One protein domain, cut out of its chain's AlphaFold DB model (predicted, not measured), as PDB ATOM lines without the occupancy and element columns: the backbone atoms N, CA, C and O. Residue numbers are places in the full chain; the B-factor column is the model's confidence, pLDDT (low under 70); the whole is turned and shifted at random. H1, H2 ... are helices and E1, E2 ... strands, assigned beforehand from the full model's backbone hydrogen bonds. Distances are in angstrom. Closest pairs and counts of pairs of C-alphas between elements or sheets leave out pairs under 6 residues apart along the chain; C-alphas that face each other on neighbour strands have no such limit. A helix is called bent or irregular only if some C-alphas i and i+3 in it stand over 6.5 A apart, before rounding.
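This is residues 25 to 84 of the 100 residues of an uncharacterized protein of Ancylostoma duodenale (UniProt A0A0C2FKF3). With little regular structure, the model is a loose, looping chain in which helix H1 and residues 52 to 58, the last part of the long link before it, form an open V whose tip, residues 58 to 64, sticks out. Residues 25 to 37 loop round and return to strand E1 near the wide end of the V, while H2 lies toward the far end of the printed part. The 60 printed residues have named elements in the order E1, H1, H2, mostly helix but with just 19 residues in them; the radius of gyration of the C-alphas is 13.3 A and the spans are 39 by 29 by 21 A.

H1, residues 59 to 69, begins at C-alpha 59 (-28.726, -35.337, 57.096) and measures 14.1 A. It is irregular: C-alphas 60 and 63 are 8.2 A apart. E1 is residues 38 to 40, 6.1 A. H2, residues 78 to 82, 6.6 A, ends at C-alpha 82 (-3.774, -23.019, 59.320).

H1 is apart from E1 and from H2, and E1 and H2 are apart. E1 pairs with no named strand, but residues 25 to 26 pair antiparallel with its residues 38 to 39. In H1, 5 of 7 O i to N i+4 pairs are within hydrogen-bond range; in H2 every such pair is.

The C-alphas farthest apart, those of Thr 43 and Gly 84, are 39.3 A apart. The printed part has no cut. The link from E1 to H1 is long. Residues 81 to 84 have pLDDT under 70.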
ATOM      1  N   ILE A  25     -12.943 -36.541  41.010       91.31
ATOM      2  CA  ILE A  25     -12.329 -37.781  41.484       91.31
ATOM      3  C   ILE A  25     -13.090 -38.226  42.725       91.31
ATOM      4  O   ILE A  25     -13.048 -37.552  43.755       91.31
ATOM      5  N   TRP A  26     -13.754 -39.371  42.632       91.25
ATOM      6  CA  TRP A  26     -14.567 -39.920  43.703       91.25
ATOM      7  C   TRP A  26     -13.879 -41.114  44.368       91.25
ATOM      8  O   TRP A  26     -13.403 -42.038  43.706       91.25
ATOM      9  N   TYR A  27     -13.847 -41.104  45.700       93.00
ATOM     10  CA  TYR A  27     -13.304 -42.183  46.524       93.00
ATOM     11  C   TYR A  27     -14.455 -42.912  47.233       93.00
ATOM     12  O   TYR A  27     -14.927 -42.433  48.263       93.00
ATOM     13  N   PRO A  28     -14.909 -44.077  46.738       89.81
ATOM     14  CA  PRO A  28     -16.108 -44.735  47.268       89.81
ATOM     15  C   PRO A  28     -15.902 -45.416  48.630       89.81
ATOM     16  O   PRO A  28     -16.875 -45.768  49.288       89.81
ATOM     17  N   ALA A  29     -14.649 -45.657  49.034       89.88
ATOM     18  CA  ALA A  29     -14.329 -46.442  50.229       89.88
ATOM     19  C   ALA A  29     -13.399 -45.722  51.217       89.88
ATOM     20  O   ALA A  29     -13.602 -45.796  52.425       89.88
ATOM     21  N   SER A  30     -12.342 -45.069  50.729       90.75
ATOM     22  CA  SER A  30     -11.379 -44.362  51.576       90.75
ATOM     23  C   SER A  30     -10.596 -43.338  50.769       90.75
ATOM     24  O   SER A  30     -10.321 -43.563  49.596       90.75
ATOM     25  N   MET A  31     -10.183 -42.251  51.420       92.31
ATOM     26  CA  MET A  31      -9.290 -41.235  50.854       92.31
ATOM     27  C   MET A  31      -7.852 -41.372  51.386       92.31
ATOM     28  O   MET A  31      -7.074 -40.427  51.328       92.31
ATOM     29  N   ARG A  32      -7.463 -42.528  51.944       92.50
ATOM     30  CA  ARG A  32      -6.079 -42.783  52.391       92.50
ATOM     31  C   ARG A  32      -5.122 -42.958  51.204       92.50
ATOM     32  O   ARG A  32      -5.569 -43.383  50.134       92.50
ATOM     33  N   PRO A  33      -3.808 -42.724  51.376       93.56
ATOM     34  CA  PRO A  33      -2.825 -43.013  50.335       93.56
ATOM     35  C   PRO A  33      -2.936 -44.459  49.828       93.56
ATOM     36  O   PRO A  33      -3.012 -45.393  50.625       93.56
ATOM     37  N   GLY A  34      -2.962 -44.632  48.505       92.94
ATOM     38  CA  GLY A  34      -3.113 -45.938  47.852       92.94
ATOM     39  C   GLY A  34      -4.556 -46.430  47.692       92.94
ATOM     40  O   GLY A  34      -4.760 -47.507  47.136       92.94
ATOM     41  N   SER A  35      -5.556 -45.667  48.145       94.50
ATOM     42  CA  SER A  35      -6.964 -46.017  47.925       94.50
ATOM     43  C   SER A  35      -7.342 -45.900  46.449       94.50
ATOM     44  O   SER A  35      -6.872 -45.008  45.741       94.50
ATOM     45  N   SER A  36      -8.221 -46.789  45.991       95.81
ATOM     46  CA  SER A  36      -8.796 -46.718  44.650       95.81
ATOM     47  C   SER A  36      -9.725 -45.517  44.515       95.81
ATOM     48  O   SER A  36     -10.531 -45.255  45.413       95.81
ATOM     49  N   TYR A  37      -9.668 -44.861  43.363       94.75
ATOM     50  CA  TYR A  37     -10.572 -43.783  42.993       94.75
ATOM     51  C   TYR A  37     -11.262 -44.084  41.665       94.75
ATOM     52  O   TYR A  37     -10.796 -44.906  40.873       94.75
ATOM     53  N   VAL A  38     -12.366 -43.386  41.430       94.62
ATOM     54  CA  VAL A  38     -13.091 -43.362  40.163       94.62
ATOM     55  C   VAL A  38     -13.023 -41.942  39.621       94.62
ATOM     56  O   VAL A  38     -13.279 -40.984  40.347       94.62
ATOM     57  N   GLU A  39     -12.656 -41.796  38.355       94.06
ATOM     58  CA  GLU A  39     -12.775 -40.524  37.650       94.06
ATOM     59  C   GLU A  39     -14.187 -40.423  37.054       94.06
ATOM     60  O   GLU A  39     -14.560 -41.212  36.183       94.06
ATOM     61  N   CYS A  40     -14.991 -39.481  37.546       91.00
ATOM     62  CA  CYS A  40     -16.359 -39.267  37.086       91.00
ATOM     63  C   CYS A  40     -16.348 -38.424  35.798       91.00
ATOM     64  O   CYS A  40     -16.308 -37.192  35.835       91.00
ATOM     65  N   VAL A  41     -16.359 -39.098  34.648       90.44
ATOM     66  CA  VAL A  41     -16.358 -38.488  33.298       90.44
ATOM     67  C   VAL A  41     -17.596 -38.847  32.476       90.44
ATOM     68  O   VAL A  41     -17.669 -38.534  31.285       90.44
ATOM     69  N   GLY A  42     -18.565 -39.525  33.092       87.19
ATOM     70  CA  GLY A  42     -19.804 -39.940  32.461       87.19
ATOM     71  C   GLY A  42     -20.809 -38.806  32.301       87.19
ATOM     72  O   GLY A  42     -20.492 -37.613  32.283       87.19
ATOM     73  N   THR A  43     -22.063 -39.203  32.112       85.25
ATOM     74  CA  THR A  43     -23.166 -38.283  31.838       85.25
ATOM     75  C   THR A  43     -24.219 -38.337  32.940       85.25
ATOM     76  O   THR A  43     -24.535 -39.427  33.417       85.25
ATOM     77  N   PRO A  44     -24.852 -37.205  33.269       84.56
ATOM     78  CA  PRO A  44     -24.567 -35.865  32.753       84.56
ATOM     79  C   PRO A  44     -23.236 -35.291  33.264       84.56
ATOM     80  O   PRO A  44     -22.768 -35.638  34.341       84.56
ATOM     81  N   LYS A  45     -22.617 -34.401  32.477       82.88
ATOM     82  CA  LYS A  45     -21.366 -33.750  32.892       82.88
ATOM     83  C   LYS A  45     -21.600 -32.918  34.148       82.88
ATOM     84  O   LYS A  45     -22.526 -32.114  34.171       82.88
ATOM     85  N   GLY A  46     -20.726 -33.087  35.136       81.69
ATOM     86  CA  GLY A  46     -20.842 -32.443  36.442       81.69
ATOM     87  C   GLY A  46     -21.885 -33.057  37.368       81.69
ATOM     88  O   GLY A  46     -21.993 -32.586  38.477       81.69
ATOM     89  N   GLU A  47     -22.630 -34.088  36.961       86.62
ATOM     90  CA  GLU A  47     -23.578 -34.803  37.829       86.62
ATOM     91  C   GLU A  47     -23.696 -36.273  37.402       86.62
ATOM     92  O   GLU A  47     -24.799 -36.814  37.281       86.62
ATOM     93  N   ASP A  48     -22.558 -36.909  37.101       89.00
ATOM     94  CA  ASP A  48     -22.496 -38.247  36.505       89.00
ATOM     95  C   ASP A  48     -23.365 -39.235  37.290       89.00
ATOM     96  O   ASP A  48     -23.040 -39.638  38.410       89.00
ATOM     97  N   ALA A  49     -24.476 -39.643  36.668       87.44
ATOM     98  CA  ALA A  49     -25.526 -40.431  37.301       87.44
ATOM     99  C   ALA A  49     -25.083 -41.864  37.636       87.44
ATOM    100  O   ALA A  49     -25.843 -42.619  38.237       87.44
ATOM    101  N   THR A  50     -23.872 -42.247  37.228       88.88
ATOM    102  CA  THR A  50     -23.270 -43.555  37.496       88.88
ATOM    103  C   THR A  50     -22.081 -43.491  38.456       88.88
ATOM    104  O   THR A  50     -21.504 -44.530  38.772       88.88
ATOM    105  N   CYS A  51     -21.734 -42.296  38.944       90.50
ATOM    106  CA  CYS A  51     -20.599 -42.054  39.832       90.50
ATOM    107  C   CYS A  51     -21.071 -41.569  41.219       90.50
ATOM    108  O   CYS A  51     -22.040 -42.099  41.773       90.50
ATOM    109  N   SER A  52     -20.404 -40.556  41.780       88.00
ATOM    110  CA  SER A  52     -20.704 -39.924  43.073       88.00
ATOM    111  C   SER A  52     -22.163 -39.478  43.230       88.00
ATOM    112  O   SER A  52     -22.711 -39.594  44.323       88.00
ATOM    113  N   ASN A  53     -22.839 -39.068  42.149       86.56
ATOM    114  CA  ASN A  53     -24.241 -38.624  42.178       86.56
ATOM    115  C   ASN A  53     -25.243 -39.746  42.538       86.56
ATOM    116  O   ASN A  53     -26.414 -39.498  42.812       86.56
ATOM    117  N   THR A  54     -24.800 -41.005  42.569       85.50
ATOM    118  CA  THR A  54     -25.607 -42.114  43.106       85.50
ATOM    119  C   THR A  54     -25.703 -42.090  44.636       85.50
ATOM    120  O   THR A  54     -26.583 -42.734  45.214       85.50
ATOM    121  N   PHE A  55     -24.812 -41.354  45.307       83.44
ATOM    122  CA  PHE A  55     -24.744 -41.278  46.757       83.44
ATOM    123  C   PHE A  55     -25.751 -40.265  47.313       83.44
ATOM    124  O   PHE A  55     -25.678 -39.066  47.054       83.44
ATOM    125  N   LEU A  56     -26.688 -40.748  48.129       80.12
ATOM    126  CA  LEU A  56     -27.697 -39.911  48.771       80.12
ATOM    127  C   LEU A  56     -27.229 -39.463  50.159       80.12
ATOM    128  O   LEU A  56     -27.005 -40.283  51.051       80.12
ATOM    129  N   PHE A  57     -27.144 -38.148  50.361       78.88
ATOM    130  CA  PHE A  57     -26.806 -37.564  51.656       78.88
ATOM    131  C   PHE A  57     -27.953 -37.730  52.660       78.88
ATOM    132  O   PHE A  57     -29.038 -37.171  52.506       78.88
ATOM    133  N   ASN A  58     -27.691 -38.466  53.737       85.06
ATOM    134  CA  ASN A  58     -28.547 -38.511  54.917       85.06
ATOM    135  C   ASN A  58     -28.149 -37.424  55.933       85.06
ATOM    136  O   ASN A  58     -27.101 -37.515  56.569       85.06
ATOM    137  N   TYR A  59     -29.009 -36.432  56.159       84.62
ATOM    138  CA  TYR A  59     -28.726 -35.337  57.096       84.62
ATOM    139  C   TYR A  59     -28.395 -35.782  58.530       84.62
ATOM    140  O   TYR A  59     -27.668 -35.076  59.223       84.62
ATOM    141  N   ASN A  60     -28.833 -36.967  58.967       92.75
ATOM    142  CA  ASN A  60     -28.469 -37.498  60.285       92.75
ATOM    143  C   ASN A  60     -26.969 -37.822  60.412       92.75
ATOM    144  O   ASN A  60     -26.467 -37.969  61.522       92.75
ATOM    145  N   HIS A  61     -26.252 -37.942  59.292       88.25
ATOM    146  CA  HIS A  61     -24.813 -38.212  59.231       88.25
ATOM    147  C   HIS A  61     -24.011 -37.002  58.727       88.25
ATOM    148  O   HIS A  61     -22.881 -37.157  58.268       88.25
ATOM    149  N   TYR A  62     -24.581 -35.796  58.813       86.81
ATOM    150  CA  TYR A  62     -23.965 -34.564  58.315       86.81
ATOM    151  C   TYR A  62     -22.521 -34.359  58.798       86.81
ATOM    152  O   TYR A  62     -21.655 -34.022  57.992       86.81
ATOM    153  N   GLU A  63     -22.239 -34.617  60.078       89.38
ATOM    154  CA  GLU A  63     -20.889 -34.463  60.638       89.38
ATOM    155  C   GLU A  63     -19.883 -35.442  60.023       89.38
ATOM    156  O   GLU A  63     -18.769 -35.053  59.679       89.38
ATOM    157  N   LEU A  64     -20.286 -36.699  59.809       89.19
ATOM    158  CA  LEU A  64     -19.437 -37.710  59.169       89.19
ATOM    159  C   LEU A  64     -19.131 -37.326  57.721       89.19
ATOM    160  O   LEU A  64     -17.983 -37.371  57.291       89.19
ATOM    161  N   TYR A  65     -20.144 -36.877  56.984       87.62
ATOM    162  CA  TYR A  65     -19.962 -36.432  55.607       87.62
ATOM    163  C   TYR A  65     -19.119 -35.165  55.504       87.62
ATOM    164  O   TYR A  65     -18.318 -35.033  54.585       87.62
ATOM    165  N   THR A  66     -19.265 -34.242  56.455       87.38
ATOM    166  CA  THR A  66     -18.449 -33.026  56.519       87.38
ATOM    167  C   THR A  66     -16.998 -33.355  56.858       87.38
ATOM    168  O   THR A  66     -16.089 -32.744  56.295       87.38
ATOM    169  N   PHE A  67     -16.770 -34.332  57.738       89.75
ATOM    170  CA  PHE A  67     -15.440 -34.851  58.038       89.75
ATOM    171  C   PHE A  67     -14.789 -35.462  56.792       89.75
ATOM    172  O   PHE A  67     -13.683 -35.057  56.437       89.75
ATOM    173  N   ASP A  68     -15.486 -36.366  56.097       88.81
ATOM    174  CA  ASP A  68     -14.980 -37.010  54.876       88.81
ATOM    175  C   ASP A  68     -14.725 -35.986  53.766       88.81
ATOM    176  O   ASP A  68     -13.672 -35.998  53.133       88.81
ATOM    177  N   HIS A  69     -15.628 -35.019  53.588       87.06
ATOM    178  CA  HIS A  69     -15.473 -33.937  52.613       87.06
ATOM    179  C   HIS A  69     -14.226 -33.072  52.862       87.06
ATOM    180  O   HIS A  69     -13.748 -32.394  51.954       87.06
ATOM    181  N   ARG A  70     -13.682 -33.079  54.083       89.69
ATOM    182  CA  ARG A  70     -12.481 -32.330  54.473       89.69
ATOM    183  C   ARG A  70     -11.243 -33.215  54.615       89.69
ATOM    184  O   ARG A  70     -10.191 -32.687  54.963       89.69
ATOM    185  N   HIS A  71     -11.316 -34.516  54.337       91.38
ATOM    186  CA  HIS A  71     -10.247 -35.463  54.647       91.38
ATOM    187  C   HIS A  71      -9.690 -36.159  53.402       91.38
ATOM    188  O   HIS A  71     -10.252 -37.138  52.936       91.38
ATOM    189  N   TYR A  72      -8.525 -35.730  52.910       90.50
ATOM    190  CA  TYR A  72      -7.880 -36.320  51.730       90.50
ATOM    191  C   TYR A  72      -6.451 -36.759  52.032       90.50
ATOM    192  O   TYR A  72      -5.714 -36.086  52.744       90.50
ATOM    193  N   PHE A  73      -6.042 -37.897  51.477       91.06
ATOM    194  CA  PHE A  73      -4.714 -38.498  51.654       91.06
ATOM    195  C   PHE A  73      -4.316 -38.716  53.117       91.06
ATOM    196  O   PHE A  73      -3.143 -38.621  53.467       91.06
ATOM    197  N   ALA A  74      -5.291 -39.056  53.964       90.19
ATOM    198  CA  ALA A  74      -5.139 -39.146  55.417       90.19
ATOM    199  C   ALA A  74      -4.829 -37.807  56.127       90.19
ATOM    200  O   ALA A  74      -4.391 -37.815  57.275       90.19
ATOM    201  N   VAL A  75      -5.102 -36.668  55.480       89.75
ATOM    202  CA  VAL A  75      -4.854 -35.312  55.991       89.75
ATOM    203  C   VAL A  75      -6.158 -34.515  56.022       89.75
ATOM    204  O   VAL A  75      -6.982 -34.605  55.112       89.75
ATOM    205  N   GLN A  76      -6.361 -33.718  57.072       88.88
ATOM    206  CA  GLN A  76      -7.470 -32.767  57.129       88.88
ATOM    207  C   GLN A  76      -7.116 -31.519  56.311       88.88
ATOM    208  O   GLN A  76      -6.206 -30.779  56.669       88.88
ATOM    209  N   VAL A  77      -7.855 -31.247  55.233       85.31
ATOM    210  CA  VAL A  77      -7.671 -30.076  54.354       85.31
ATOM    211  C   VAL A  77      -7.557 -28.756  55.138       85.31
ATOM    212  O   VAL A  77      -6.688 -27.950  54.796       85.31
ATOM    213  N   PRO A  78      -8.332 -28.515  56.221       83.50
ATOM    214  CA  PRO A  78      -8.166 -27.317  57.045       83.50
ATOM    215  C   PRO A  78      -6.766 -27.119  57.648       83.50
ATOM    216  O   PRO A  78      -6.420 -25.990  57.989       83.50
ATOM    217  N   GLU A  79      -5.940 -28.160  57.782       78.12
ATOM    218  CA  GLU A  79      -4.556 -28.032  58.263       78.12
ATOM    219  C   GLU A  79      -3.711 -27.142  57.342       78.12
ATOM    220  O   GLU A  79      -2.955 -26.306  57.836       78.12
ATOM    221  N   PHE A  80      -3.923 -27.212  56.023       74.44
ATOM    222  CA  PHE A  80      -3.256 -26.335  55.051       74.44
ATOM    223  C   PHE A  80      -3.760 -24.883  55.107       74.44
ATOM    224  O   PHE A  80      -3.051 -23.957  54.716       74.44
ATOM    225  N   GLY A  81      -4.973 -24.655  55.618       67.50
ATOM    226  CA  GLY A  81      -5.497 -23.309  55.877       67.50
ATOM    227  C   GLY A  81      -4.926 -22.676  57.152       67.50
ATOM    228  O   GLY A  81      -4.884 -21.454  57.274       67.50
ATOM    229  N   LYS A  82      -4.446 -23.493  58.099       64.06
ATOM    230  CA  LYS A  82      -3.774 -23.019  59.320       64.06
ATOM    231  C   LYS A  82      -2.334 -22.587  59.047       64.06
ATOM    232  O   LYS A  82      -1.831 -21.695  59.728       64.06
ATOM    233  N   THR A  83      -1.675 -23.169  58.043       53.31
ATOM    234  CA  THR A  83      -0.341 -22.751  57.592       53.31
ATOM    235  C   THR A  83      -0.399 -21.374  56.922       53.31
ATOM    236  O   THR A  83      -0.530 -21.256  55.711       53.31
ATOM    237  N   GLY A  84      -0.334 -20.319  57.738       55.31
ATOM    238  CA  GLY A  84      -0.374 -18.913  57.317       55.31
ATOM    239  C   GLY A  84      -1.256 -18.031  58.208       55.31
ATOM    240  O   GLY A  84      -0.988 -16.839  58.350       55.31
TER     241      GLY A  84